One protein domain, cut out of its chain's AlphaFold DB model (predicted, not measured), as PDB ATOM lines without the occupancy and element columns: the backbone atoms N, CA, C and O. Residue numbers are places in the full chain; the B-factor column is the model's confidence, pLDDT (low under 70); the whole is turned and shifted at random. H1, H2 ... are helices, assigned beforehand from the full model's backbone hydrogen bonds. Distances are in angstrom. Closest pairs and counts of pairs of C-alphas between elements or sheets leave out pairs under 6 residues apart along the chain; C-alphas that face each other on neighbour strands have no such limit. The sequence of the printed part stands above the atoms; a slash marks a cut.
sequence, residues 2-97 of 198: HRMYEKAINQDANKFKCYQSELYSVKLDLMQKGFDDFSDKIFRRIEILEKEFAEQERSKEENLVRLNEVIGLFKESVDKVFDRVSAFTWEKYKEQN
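This is residues 2 to 97 of the 198 residues of an uncharacterized protein of Helicobacter pylori Hp A-20 (UniProt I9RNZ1). This is a long helical hairpin opened into a narrow V: the very long helix H2 makes the longest axis, and H1 runs back against it, meeting it near the link between them and spreading away toward residue 2. Beyond the far end of H2, the chain folds back through residues 82 to 89 to a short helix, H3, which is apart from both long helices. The printed part has 96 residues with three named helices, in the order H1, H2, H3, and no named strand; the class is all helix. The whole is extended, a rod with a radius of gyration of the C-alphas of 21.9 A and spans of 70 by 31 by 20 A.

The longest helix is H2, residues 40 to 81. H1, residues 2 to 32, touches H2, and the closest C-alphas of the two are those of Val 26 and Ile 42, 6.8 A apart. H1 touches H2 with its residues 19 to 29 alone, and H2 touches H1 with its residues 42 to 49 alone. The two helices run opposite ways at a shallow tilt of 24 degrees, and they form a helical hairpin. Their centres are 17.7 A apart. Residues 2 to 11 of H1 and residues 57 to 71 of H2 stand free. H3, residues 90 to 97, is apart from H2 and also apart from H1; its residues 91 to 97 stand free. In H1, H2 and H3 every backbone O i to N i+4 pair is within hydrogen-bond range.

H2 runs from Asp 40, with its C-alpha at (11.348, -28.853, 21.259), to Val 81, with its C-alpha at (33.335, 24.504, -0.602), a length of 61.7 A over 42 residues. H1 has 31 residues, begins with C-alpha 2 at (35.508, 8.270, 20.003) and is 45.7 A long. H3 has eight residues, from Trp 90 to Asn 97, measures 10.4 A, and ends with C-alpha 97 at (37.700, -2.104, -3.333).

The two C-alphas farthest apart are those of Asp 36 and Asp 83, 71.1 A. The C-alphas of His 2 and Asn 97, the first and last printed residues, are 25.6 A apart. The printed part has no cut. The links from H1 to H2, with 7 residues, and from H2 to H3, with 8, are both short, and no link is long. Residues 31 to 37 stand free. The mean pLDDT of the printed part is 79.4; it is under 70 at residue 2, residues 33 to 39, residues 85 to 91 and residues 93 to 97.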
ATOM      1  N   HIS A   2      34.711   9.505  20.172       69.56
ATOM      2  CA  HIS A   2      35.508   8.270  20.003       69.56
ATOM      3  C   HIS A   2      35.238   7.167  21.051       69.56
ATOM      4  O   HIS A   2      34.966   6.025  20.697       69.56
ATOM      5  N   ARG A   3      35.212   7.516  22.346       76.19
ATOM      6  CA  ARG A   3      34.944   6.553  23.435       76.19
ATOM      7  C   ARG A   3      33.549   5.908  23.390       76.19
ATOM      8  O   ARG A   3      33.361   4.841  23.958       76.19
ATOM      9  N   MET A   4      32.561   6.558  22.767       82.62
ATOM     10  CA  MET A   4      31.210   5.992  22.637       82.62
ATOM     11  C   MET A   4      31.187   4.886  21.577       82.62
ATOM     12  O   MET A   4      30.611   3.834  21.829       82.62
ATOM     13  N   TYR A   5      31.875   5.090  20.449       74.44
ATOM     14  CA  TYR A   5      32.004   4.076  19.397       74.44
ATOM     15  C   TYR A   5      32.829   2.879  19.851       74.44
ATOM     16  O   TYR A   5      32.403   1.745  19.682       74.44
ATOM     17  N   GLU A   6      33.956   3.120  20.519       80.44
ATOM     18  CA  GLU A   6      34.780   2.057  21.097       80.44
ATOM     19  C   GLU A   6      33.982   1.196  22.089       80.44
ATOM     20  O   GLU A   6      34.085  -0.031  22.100       80.44
ATOM     21  N   LYS A   7      33.120   1.827  22.895       86.62
ATOM     22  CA  LYS A   7      32.217   1.109  23.795       86.62
ATOM     23  C   LYS A   7      31.170   0.295  23.031       86.62
ATOM     24  O   LYS A   7      30.918  -0.838  23.426       86.62
ATOM     25  N   ALA A   8      30.590   0.839  21.961       81.38
ATOM     26  CA  ALA A   8      29.614   0.133  21.130       81.38
ATOM     27  C   ALA A   8      30.233  -1.087  20.423       81.38
ATOM     28  O   ALA A   8      29.658  -2.168  20.475       81.38
ATOM     29  N   ILE A   9      31.439  -0.948  19.860       80.94
ATOM     30  CA  ILE A   9      32.190  -2.048  19.232       80.94
ATOM     31  C   ILE A   9      32.500  -3.140  20.261       80.94
ATOM     32  O   ILE A   9      32.240  -4.315  20.019       80.94
ATOM     33  N   ASN A  10      32.988  -2.763  21.445       84.25
ATOM     34  CA  ASN A  10      33.252  -3.725  22.516       84.25
ATOM     35  C   ASN A  10      31.978  -4.437  22.994       84.25
ATOM     36  O   ASN A  10      32.012  -5.621  23.324       84.25
ATOM     37  N   GLN A  11      30.844  -3.735  23.042       85.06
ATOM     38  CA  GLN A  11      29.555  -4.344  23.363       85.06
ATOM     39  C   GLN A  11      29.118  -5.346  22.290       85.06
ATOM     40  O   GLN A  11      28.673  -6.434  22.646       85.06
ATOM     41  N   ASP A  12      29.285  -5.014  21.010       83.81
ATOM     42  CA  ASP A  12      28.949  -5.900  19.891       83.81
ATOM     43  C   ASP A  12      29.833  -7.160  19.882       83.81
ATOM     44  O   ASP A  12      29.330  -8.281  19.818       83.81
ATOM     45  N   ALA A  13      31.142  -6.997  20.095       82.12
ATOM     46  CA  ALA A  13      32.086  -8.108  20.211       82.12
ATOM     47  C   ALA A  13      31.767  -9.031  21.402       82.12
ATOM     48  O   ALA A  13      31.864 -10.255  21.298       82.12
ATOM     49  N   ASN A  14      31.357  -8.464  22.541       85.81
ATOM     50  CA  ASN A  14      30.945  -9.256  23.699       85.81
ATOM     51  C   ASN A  14      29.654 -10.044  23.434       85.81
ATOM     52  O   ASN A  14      29.576 -11.199  23.844       85.81
ATOM     53  N   LYS A  15      28.679  -9.472  22.711       83.25
ATOM     54  CA  LYS A  15      27.483 -10.214  22.273       83.25
ATOM     55  C   LYS A  15      27.854 -11.395  21.378       83.25
ATOM     56  O   LYS A  15      27.364 -12.496  21.599       83.25
ATOM     57  N   PHE A  16      28.786 -11.202  20.445       82.81
ATOM     58  CA  PHE A  16      29.246 -12.275  19.563       82.81
ATOM     59  C   PHE A  16      29.876 -13.446  20.334       82.81
ATOM     60  O   PHE A  16      29.586 -14.609  20.055       82.81
ATOM     61  N   LYS A  17      30.666 -13.156  21.376       83.44
ATOM     62  CA  LYS A  17      31.200 -14.190  22.283       83.44
ATOM     63  C   LYS A  17      30.095 -14.956  23.012       83.44
ATOM     64  O   LYS A  17      30.216 -16.167  23.204       83.44
ATOM     65  N   CYS A  18      29.018 -14.277  23.413       83.25
ATOM     66  CA  CYS A  18      27.860 -14.939  24.012       83.25
ATOM     67  C   CYS A  18      27.191 -15.891  23.010       83.25
ATOM     68  O   CYS A  18      26.933 -17.037  23.366       83.25
ATOM     69  N   TYR A  19      27.009 -15.474  21.753       83.62
ATOM     70  CA  TYR A  19      26.444 -16.335  20.709       83.62
ATOM     71  C   TYR A  19      27.299 -17.560  20.406       83.62
ATOM     72  O   TYR A  19      26.775 -18.669  20.362       83.62
ATOM     73  N   GLN A  20      28.616 -17.391  20.267       78.69
ATOM     74  CA  GLN A  20      29.536 -18.523  20.107       78.69
ATOM     75  C   GLN A  20      29.411 -19.526  21.260       78.69
ATOM     76  O   GLN A  20      29.392 -20.735  21.032       78.69
ATOM     77  N   SER A  21      29.287 -19.030  22.493       85.56
ATOM     78  CA  SER A  21      29.128 -19.883  23.677       85.56
ATOM     79  C   SER A  21      27.796 -20.642  23.661       85.56
ATOM     80  O   SER A  21      27.760 -21.833  23.971       85.56
ATOM     81  N   GLU A  22      26.709 -19.979  23.260       85.81
ATOM     82  CA  GLU A  22      25.376 -20.580  23.194       85.81
ATOM     83  C   GLU A  22      25.287 -21.635  22.081       85.81
ATOM     84  O   GLU A  22      24.800 -22.740  22.318       85.81
ATOM     85  N   LEU A  23      25.846 -21.356  20.899       85.75
ATOM     86  CA  LEU A  23      25.953 -22.319  19.797       85.75
ATOM     87  C   LEU A  23      26.787 -23.541  20.192       85.75
ATOM     88  O   LEU A  23      26.417 -24.676  19.886       85.75
ATOM     89  N   TYR A  24      27.890 -23.332  20.914       83.69
ATOM     90  CA  TYR A  24      28.698 -24.429  21.437       83.69
ATOM     91  C   TYR A  24      27.918 -25.280  22.451       83.69
ATOM     92  O   TYR A  24      27.981 -26.507  22.398       83.69
ATOM     93  N   SER A  25      27.127 -24.656  23.331       86.38
ATOM     94  CA  SER A  25      26.227 -25.375  24.245       86.38
ATOM     95  C   SER A  25      25.173 -26.186  23.491       86.38
ATOM     96  O   SER A  25      24.976 -27.354  23.815       86.38
ATOM     97  N   VAL A  26      24.534 -25.604  22.471       83.81
ATOM     98  CA  VAL A  26      23.563 -26.308  21.622       83.81
ATOM     99  C   VAL A  26      24.220 -27.510  20.942       83.81
ATOM    100  O   VAL A  26      23.669 -28.607  20.975       83.81
ATOM    101  N   LYS A  27      25.433 -27.347  20.402       81.19
ATOM    102  CA  LYS A  27      26.215 -28.440  19.808       81.19
ATOM    103  C   LYS A  27      26.489 -29.572  20.803       81.19
ATOM    104  O   LYS A  27      26.350 -30.736  20.439       81.19
ATOM    105  N   LEU A  28      26.866 -29.257  22.042       83.12
ATOM    106  CA  LEU A  28      27.097 -30.269  23.080       83.12
ATOM    107  C   LEU A  28      25.812 -31.007  23.466       83.12
ATOM    108  O   LEU A  28      25.827 -32.234  23.571       83.12
ATOM    109  N   ASP A  29      24.703 -30.283  23.625       78.19
ATOM    110  CA  ASP A  29      23.396 -30.877  23.924       78.19
ATOM    111  C   ASP A  29      22.958 -31.845  22.807       78.19
ATOM    112  O   ASP A  29      22.456 -32.933  23.095       78.19
ATOM    113  N   LEU A  30      23.208 -31.476  21.544       75.12
ATOM    114  CA  LEU A  30      22.957 -32.309  20.360       75.12
ATOM    115  C   LEU A  30      23.852 -33.558  20.295       75.12
ATOM    116  O   LEU A  30      23.450 -34.560  19.722       75.12
ATOM    117  N   MET A  31      25.067 -33.511  20.848       77.38
ATOM    118  CA  MET A  31      25.973 -34.669  20.894       77.38
ATOM    119  C   MET A  31      25.633 -35.638  22.031       77.38
ATOM    120  O   MET A  31      25.891 -36.835  21.916       77.38
ATOM    121  N   GLN A  32      25.090 -35.129  23.141       70.75
ATOM    122  CA  GLN A  32      24.734 -35.937  24.310       70.75
ATOM    123  C   GLN A  32      23.380 -36.631  24.168       70.75
ATOM    124  O   GLN A  32      23.207 -37.745  24.664       70.75
ATOM    125  N   LYS A  33      22.414 -35.983  23.514       66.06
ATOM    126  CA  LYS A  33      21.108 -36.573  23.216       66.06
ATOM    127  C   LYS A  33      21.150 -37.175  21.819       66.06
ATOM    128  O   LYS A  33      21.519 -36.495  20.873       66.06
ATOM    129  N   GLY A  34      20.797 -38.453  21.683       56.97
ATOM    130  CA  GLY A  34      20.683 -39.080  20.364       56.97
ATOM    131  C   GLY A  34      19.701 -38.320  19.465       56.97
ATOM    132  O   GLY A  34      18.806 -37.640  19.964       56.97
ATOM    133  N   PHE A  35      19.852 -38.470  18.145       56.41
ATOM    134  CA  PHE A  35      19.045 -37.787  17.119       56.41
ATOM    135  C   PHE A  35      17.521 -37.977  17.315       56.41
ATOM    136  O   PHE A  35      16.723 -37.154  16.886       56.41
ATOM    137  N   ASP A  36      17.110 -39.034  18.020       57.47
ATOM    138  CA  ASP A  36      15.706 -39.363  18.282       57.47
ATOM    139  C   ASP A  36      15.095 -38.642  19.506       57.47
ATOM    140  O   ASP A  36      13.874 -38.620  19.648       57.47
ATOM    141  N   ASP A  37      15.904 -38.026  20.385       58.84
ATOM    142  CA  ASP A  37      15.447 -37.280  21.580       58.84
ATOM    143  C   ASP A  37      15.596 -35.756  21.405       58.84
ATOM    144  O   ASP A  37      15.819 -34.997  22.361       58.84
ATOM    145  N   PHE A  38      15.491 -35.277  20.158       63.97
ATOM    146  CA  PHE A  38      15.447 -33.848  19.859       63.97
ATOM    147  C   PHE A  38      14.182 -33.214  20.434       63.97
ATOM    148  O   PHE A  38      13.151 -33.072  19.785       63.97
ATOM    149  N   SER A  39      14.271 -32.803  21.695       66.12
ATOM    150  CA  SER A  39      13.193 -32.072  22.348       66.12
ATOM    151  C   SER A  39      12.995 -30.700  21.690       66.12
ATOM    152  O   SER A  39      13.981 -30.012  21.401       66.12
ATOM    153  N   ASP A  40      11.745 -30.226  21.634       74.19
ATOM    154  CA  ASP A  40      11.348 -28.853  21.259       74.19
ATOM    155  C   ASP A  40      12.172 -27.743  21.937       74.19
ATOM    156  O   ASP A  40      12.145 -26.587  21.526       74.19
ATOM    157  N   LYS A  41      12.862 -28.052  23.040       80.94
ATOM    158  CA  LYS A  41      13.706 -27.106  23.771       80.94
ATOM    159  C   LYS A  41      14.960 -26.703  22.987       80.94
ATOM    160  O   LYS A  41      15.353 -25.543  23.078       80.94
ATOM    161  N   ILE A  42      15.593 -27.626  22.256       79.25
ATOM    162  CA  ILE A  42      16.796 -27.316  21.461       79.25
ATOM    163  C   ILE A  42      16.391 -26.485  20.243       79.25
ATOM    164  O   ILE A  42      16.958 -25.418  20.026       79.25
ATOM    165  N   PHE A  43      15.340 -26.907  19.534       81.50
ATOM    166  CA  PHE A  43      14.800 -26.157  18.399       81.50
ATOM    167  C   PHE A  43      14.371 -24.741  18.783       81.50
ATOM    168  O   PHE A  43      14.769 -23.793  18.118       81.50
ATOM    169  N   ARG A  44      13.675 -24.564  19.914       84.00
ATOM    170  CA  ARG A  44      13.318 -23.221  20.398       84.00
ATOM    171  C   ARG A  44      14.529 -22.337  20.702       84.00
ATOM    172  O   ARG A  44      14.450 -21.133  20.503       84.00
ATOM    173  N   ARG A  45      15.646 -22.896  21.184       86.19
ATOM    174  CA  ARG A  45      16.884 -22.120  21.404       86.19
ATOM    175  C   ARG A  45      17.520 -21.691  20.084       86.19
ATOM    176  O   ARG A  45      17.941 -20.546  19.981       86.19
ATOM    177  N   ILE A  46      17.553 -22.582  19.094       85.31
ATOM    178  CA  ILE A  46      18.057 -22.272  17.749       85.31
ATOM    179  C   ILE A  46      17.201 -21.179  17.101       85.31
ATOM    180  O   ILE A  46      17.745 -20.183  16.649       85.31
ATOM    181  N   GLU A  47      15.874 -21.303  17.154       85.88
ATOM    182  CA  GLU A  47      14.946 -20.318  16.584       85.88
ATOM    183  C   GLU A  47      15.106 -18.925  17.225       85.88
ATOM    184  O   GLU A  47      15.073 -17.901  16.541       85.88
ATOM    185  N   ILE A  48      15.323 -18.867  18.546       88.00
ATOM    186  CA  ILE A  48      15.608 -17.607  19.247       88.00
ATOM    187  C   ILE A  48      16.937 -17.009  18.772       88.00
ATOM    188  O   ILE A  48      16.986 -15.814  18.487       88.00
ATOM    189  N   LEU A  49      17.992 -17.823  18.660       87.25
ATOM    190  CA  LEU A  49      19.294 -17.369  18.170       87.25
ATOM    191  C   LEU A  49      19.200 -16.834  16.740       87.25
ATOM    192  O   LEU A  49      19.660 -15.726  16.484       87.25
ATOM    193  N   GLU A  50      18.571 -17.574  15.830       87.12
ATOM    194  CA  GLU A  50      18.364 -17.146  14.441       87.12
ATOM    195  C   GLU A  50      17.636 -15.804  14.372       87.12
ATOM    196  O   GLU A  50      18.046 -14.902  13.638       87.12
ATOM    197  N   LYS A  51      16.587 -15.630  15.184       90.25
ATOM    198  CA  LYS A  51      15.842 -14.374  15.246       90.25
ATOM    199  C   LYS A  51      16.705 -13.211  15.739       90.25
ATOM    200  O   LYS A  51      16.636 -12.126  15.162       90.25
ATOM    201  N   GLU A  52      17.491 -13.414  16.795       88.31
ATOM    202  CA  GLU A  52      18.381 -12.377  17.328       88.31
ATOM    203  C   GLU A  52      19.474 -11.986  16.325       88.31
ATOM    204  O   GLU A  52      19.739 -10.795  16.145       88.31
ATOM    205  N   PHE A  53      20.058 -12.964  15.629       85.31
ATOM    206  CA  PHE A  53      21.037 -12.717  14.570       85.31
ATOM    207  C   PHE A  53      20.436 -11.909  13.419       85.31
ATOM    208  O   PHE A  53      21.011 -10.892  13.033       85.31
ATOM    209  N   ALA A  54      19.255 -12.297  12.932       84.69
ATOM    210  CA  ALA A  54      18.578 -11.596  11.843       84.69
ATOM    211  C   ALA A  54      18.220 -10.143  12.211       84.69
ATOM    212  O   ALA A  54      18.307  -9.235  11.381       84.69
ATOM    213  N   GLU A  55      17.819  -9.893  13.461       87.50
ATOM    214  CA  GLU A  55      17.536  -8.538  13.939       87.50
ATOM    215  C   GLU A  55      18.815  -7.692  14.041       87.50
ATOM    216  O   GLU A  55      18.829  -6.524  13.641       87.50
ATOM    217  N   GLN A  56      19.911  -8.284  14.521       84.31
ATOM    218  CA  GLN A  56      21.201  -7.606  14.590       84.31
ATOM    219  C   GLN A  56      21.753  -7.287  13.195       84.31
ATOM    220  O   GLN A  56      22.215  -6.165  12.981       84.31
ATOM    221  N   GLU A  57      21.681  -8.227  12.255       82.75
ATOM    222  CA  GLU A  57      22.111  -8.045  10.866       82.75
ATOM    223  C   GLU A  57      21.342  -6.905  10.197       82.75
ATOM    224  O   GLU A  57      21.953  -5.940   9.734       82.75
ATOM    225  N   ARG A  58      20.006  -6.922  10.299       83.44
ATOM    226  CA  ARG A  58      19.154  -5.834   9.801       83.44
ATOM    227  C   ARG A  58      19.542  -4.482  10.396       83.44
ATOM    228  O   ARG A  58      19.649  -3.493   9.678       83.44
ATOM    229  N   SER A  59      19.795  -4.421  11.706       83.88
ATOM    230  CA  SER A  59      20.198  -3.168  12.356       83.88
ATOM    231  C   SER A  59      21.551  -2.641  11.851       83.88
ATOM    232  O   SER A  59      21.756  -1.428  11.770       83.88
ATOM    233  N   LYS A  60      22.483  -3.536  11.498       85.25
ATOM    234  CA  LYS A  60      23.783  -3.173  10.919       85.25
ATOM    235  C   LYS A  60      23.619  -2.676   9.489       85.25
ATOM    236  O   LYS A  60      24.191  -1.641   9.157       85.25
ATOM    237  N   GLU A  61      22.793  -3.342   8.692       81.38
ATOM    238  CA  GLU A  61      22.471  -2.929   7.326       81.38
ATOM    239  C   GLU A  61      21.820  -1.535   7.299       81.38
ATOM    240  O   GLU A  61      22.280  -0.643   6.586       81.38
ATOM    241  N   GLU A  62      20.842  -1.279   8.174       84.56
ATOM    242  CA  GLU A  62      20.232   0.049   8.333       84.56
ATOM    243  C   GLU A  62      21.259   1.127   8.720       84.56
ATOM    244  O   GLU A  62      21.214   2.256   8.222       84.56
ATOM    245  N   ASN A  63      22.209   0.797   9.601       85.94
ATOM    246  CA  ASN A  63      23.277   1.719   9.980       85.94
ATOM    247  C   ASN A  63      24.228   2.018   8.811       85.94
ATOM    248  O   ASN A  63      24.656   3.164   8.671       85.94
ATOM    249  N   LEU A  64      24.533   1.030   7.962       84.56
ATOM    250  CA  LEU A  64      25.342   1.223   6.755       84.56
ATOM    251  C   LEU A  64      24.629   2.116   5.735       84.56
ATOM    252  O   LEU A  64      25.249   3.020   5.175       84.56
ATOM    253  N   VAL A  65      23.318   1.937   5.547       84.94
ATOM    254  CA  VAL A  65      22.507   2.817   4.689       84.94
ATOM    255  C   VAL A  65      22.569   4.264   5.186       84.94
ATOM    256  O   VAL A  65      22.891   5.167   4.414       84.94
ATOM    257  N   ARG A  66      22.365   4.491   6.489       85.88
ATOM    258  CA  ARG A  66      22.471   5.835   7.090       85.88
ATOM    259  C   ARG A  66      23.870   6.430   6.958       85.88
ATOM    260  O   ARG A  66      24.014   7.630   6.733       85.88
ATOM    261  N   LEU A  67      24.910   5.613   7.108       87.25
ATOM    262  CA  LEU A  67      26.287   6.057   6.909       87.25
ATOM    263  C   LEU A  67      26.500   6.533   5.466       87.25
ATOM    264  O   LEU A  67      27.052   7.613   5.264       87.25
ATOM    265  N   ASN A  68      26.004   5.784   4.480       82.50
ATOM    266  CA  ASN A  68      26.075   6.169   3.071       82.50
ATOM    267  C   ASN A  68      25.360   7.502   2.796       82.50
ATOM    268  O   ASN A  68      25.906   8.348   2.085       82.50
ATOM    269  N   GLU A  69      24.194   7.739   3.406       86.62
ATOM    270  CA  GLU A  69      23.491   9.029   3.322       86.62
ATOM    271  C   GLU A  69      24.340  10.182   3.880       86.62
ATOM    272  O   GLU A  69      24.519  11.209   3.219       86.62
ATOM    273  N   VAL A  70      24.920  10.007   5.075       89.69
ATOM    274  CA  VAL A  70      25.769  11.027   5.715       89.69
ATOM    275  C   VAL A  70      27.017  11.316   4.882       89.69
ATOM    276  O   VAL A  70      27.391  12.481   4.731       89.69
ATOM    277  N   ILE A  71      27.650  10.290   4.308       85.81
ATOM    278  CA  ILE A  71      28.811  10.486   3.432       85.81
ATOM    279  C   ILE A  71      28.397  11.230   2.155       85.81
ATOM    280  O   ILE A  71      29.132  12.107   1.701       85.81
ATOM    281  N   GLY A  72      27.211  10.954   1.606       86.12
ATOM    282  CA  GLY A  72      26.650  11.704   0.479       86.12
ATOM    283  C   GLY A  72      26.500  13.200   0.780       86.12
ATOM    284  O   GLY A  72      26.991  14.035   0.020       86.12
ATOM    285  N   LEU A  73      25.907  13.540   1.929       90.06
ATOM    286  CA  LEU A  73      25.764  14.931   2.387       90.06
ATOM    287  C   LEU A  73      27.120  15.608   2.639       90.06
ATOM    288  O   LEU A  73      27.308  16.793   2.340       90.06
ATOM    289  N   PHE A  74      28.078  14.859   3.189       86.88
ATOM    290  CA  PHE A  74      29.438  15.341   3.396       86.88
ATOM    291  C   PHE A  74      30.122  15.654   2.063       86.88
ATOM    292  O   PHE A  74      30.680  16.741   1.908       86.88
ATOM    293  N   LYS A  75      30.014  14.756   1.078       85.38
ATOM    294  CA  LYS A  75      30.533  14.975  -0.275       85.38
ATOM    295  C   LYS A  75      29.930  16.228  -0.909       85.38
ATOM    296  O   LYS A  75      30.679  17.064  -1.403       85.38
ATOM    297  N   GLU A  76      28.610  16.395  -0.847       85.88
ATOM    298  CA  GLU A  76      27.941  17.585  -1.389       85.88
ATOM    299  C   GLU A  76      28.467  18.876  -0.739       85.88
ATOM    300  O   GLU A  76      28.691  19.882  -1.412       85.88
ATOM    301  N   SER A  77      28.703  18.846   0.575       86.75
ATOM    302  CA  SER A  77      29.277  19.984   1.301       86.75
ATOM    303  C   SER A  77      30.711  20.289   0.860       86.75
ATOM    304  O   SER A  77      31.058  21.457   0.691       86.75
ATOM    305  N   VAL A  78      31.540  19.263   0.642       82.44
ATOM    306  CA  VAL A  78      32.910  19.415   0.126       82.44
ATOM    307  C   VAL A  78      32.892  20.005  -1.285       82.44
ATOM    308  O   VAL A  78      33.555  21.012  -1.525       82.44
ATOM    309  N   ASP A  79      32.086  19.453  -2.192       84.75
ATOM    310  CA  ASP A  79      31.989  19.924  -3.579       84.75
ATOM    311  C   ASP A  79      31.556  21.401  -3.650       84.75
ATOM    312  O   ASP A  79      32.085  22.163  -4.462       84.75
ATOM    313  N   LYS A  80      30.665  21.840  -2.743       85.88
ATOM    314  CA  LYS A  80      30.272  23.256  -2.595       85.88
ATOM    315  C   LYS A  80      31.413  24.153  -2.115       85.88
ATOM    316  O   LYS A  80      31.538  25.272  -2.601       85.88
ATOM    317  N   VAL A  81      32.220  23.704  -1.151       83.38
ATOM    318  CA  VAL A  81      33.335  24.504  -0.602       83.38
ATOM    319  C   VAL A  81      34.441  24.703  -1.636       83.38
ATOM    320  O   VAL A  81      35.044  25.773  -1.688       83.38
ATOM    321  N   PHE A  82      34.710  23.688  -2.453       80.88
ATOM    322  CA  PHE A  82      35.800  23.723  -3.427       80.88
ATOM    323  C   PHE A  82      35.366  24.165  -4.834       80.88
ATOM    324  O   PHE A  82      36.216  24.202  -5.723       80.88
ATOM    325  N   ASP A  83      34.082  24.504  -5.025       73.69
ATOM    326  CA  ASP A  83      33.452  24.922  -6.294       73.69
ATOM    327  C   ASP A  83      33.861  24.034  -7.484       73.69
ATOM    328  O   ASP A  83      34.113  24.471  -8.612       73.69
ATOM    329  N   ARG A  84      34.025  22.742  -7.195       70.44
ATOM    330  CA  ARG A  84      34.521  21.741  -8.131       70.44
ATOM    331  C   ARG A  84      33.878  20.417  -7.776       70.44
ATOM    332  O   ARG A  84      34.014  19.942  -6.655       70.44
ATOM    333  N   VAL A  85      33.204  19.814  -8.750       67.88
ATOM    334  CA  VAL A  85      32.672  18.457  -8.607       67.88
ATOM    335  C   VAL A  85      33.859  17.520  -8.398       67.88
ATOM    336  O   VAL A  85      34.715  17.402  -9.281       67.88
ATOM    337  N   SER A  86      33.951  16.882  -7.230       63.81
ATOM    338  CA  SER A  86      34.983  15.880  -6.981       63.81
ATOM    339  C   SER A  86      34.880  14.775  -8.031       63.81
ATOM    340  O   SER A  86      33.828  14.162  -8.197       63.81
ATOM    341  N   ALA A  87      35.993  14.464  -8.704       66.94
ATOM    342  CA  ALA A  87      36.087  13.363  -9.676       66.94
ATOM    343  C   ALA A  87      35.892  11.965  -9.046       66.94
ATOM    344  O   ALA A  87      35.935  10.949  -9.734       66.94
ATOM    345  N   PHE A  88      35.725  11.913  -7.725       64.69
ATOM    346  CA  PHE A  88      35.447  10.714  -6.956       64.69
ATOM    347  C   PHE A  88      33.996  10.267  -7.174       64.69
ATOM    348  O   PHE A  88      33.069  10.951  -6.742       64.69
ATOM    349  N   THR A  89      33.781   9.116  -7.806       69.25
ATOM    350  CA  THR A  89      32.478   8.437  -7.871       69.25
ATOM    351  C   THR A  89      32.500   7.196  -6.989       69.25
ATOM    352  O   THR A  89      33.522   6.520  -6.878       69.25
ATOM    353  N   TRP A  90      31.362   6.894  -6.361       67.94
ATOM    354  CA  TRP A  90      31.208   5.673  -5.569       67.94
ATOM    355  C   TRP A  90      31.443   4.412  -6.400       67.94
ATOM    356  O   TRP A  90      32.026   3.468  -5.891       67.94
ATOM    357  N   GLU A  91      31.071   4.434  -7.683       69.88
ATOM    358  CA  GLU A  91      31.357   3.354  -8.637       69.88
ATOM    359  C   GLU A  91      32.854   3.093  -8.780       69.88
ATOM    360  O   GLU A  91      33.271   1.948  -8.702       69.88
ATOM    361  N   LYS A  92      33.679   4.143  -8.881       72.75
ATOM    362  CA  LYS A  92      35.135   3.983  -8.975       72.75
ATOM    363  C   LYS A  92      35.758   3.478  -7.670       72.75
ATOM    364  O   LYS A  92      36.752   2.765  -7.708       72.75
ATOM    365  N   TYR A  93      35.217   3.874  -6.515       68.75
ATOM    366  CA  TYR A  93      35.686   3.356  -5.226       68.75
ATOM    367  C   TYR A  93      35.320   1.881  -5.059       68.75
ATOM    368  O   TYR A  93      36.185   1.101  -4.685       68.75
ATOM    369  N   LYS A  94      34.083   1.500  -5.393       67.94
ATOM    370  CA  LYS A  94      33.657   0.100  -5.405       67.94
ATOM    371  C   LYS A  94      34.488  -0.728  -6.375       67.94
ATOM    372  O   LYS A  94      35.121  -1.655  -5.938       67.94
ATOM    373  N   GLU A  95      34.663  -0.321  -7.627       69.19
ATOM    374  CA  GLU A  95      35.507  -1.054  -8.590       69.19
ATOM    375  C   GLU A  95      36.965  -1.270  -8.114       69.19
ATOM    376  O   GLU A  95      37.618  -2.225  -8.516       69.19
ATOM    377  N   GLN A  96      37.492  -0.393  -7.253       64.19
ATOM    378  CA  GLN A  96      38.843  -0.517  -6.690       64.19
ATOM    379  C   GLN A  96      38.912  -1.268  -5.347       64.19
ATOM    380  O   GLN A  96      40.022  -1.537  -4.896       64.19
ATOM    381  N   ASN A  97      37.776  -1.521  -4.685       61.44
ATOM    382  CA  ASN A  97      37.700  -2.104  -3.333       61.44
ATOM    383  C   ASN A  97      36.613  -3.195  -3.190       61.44
ATOM    384  O   ASN A  97      36.404  -3.681  -2.084       61.44
TER     385      ASN A  97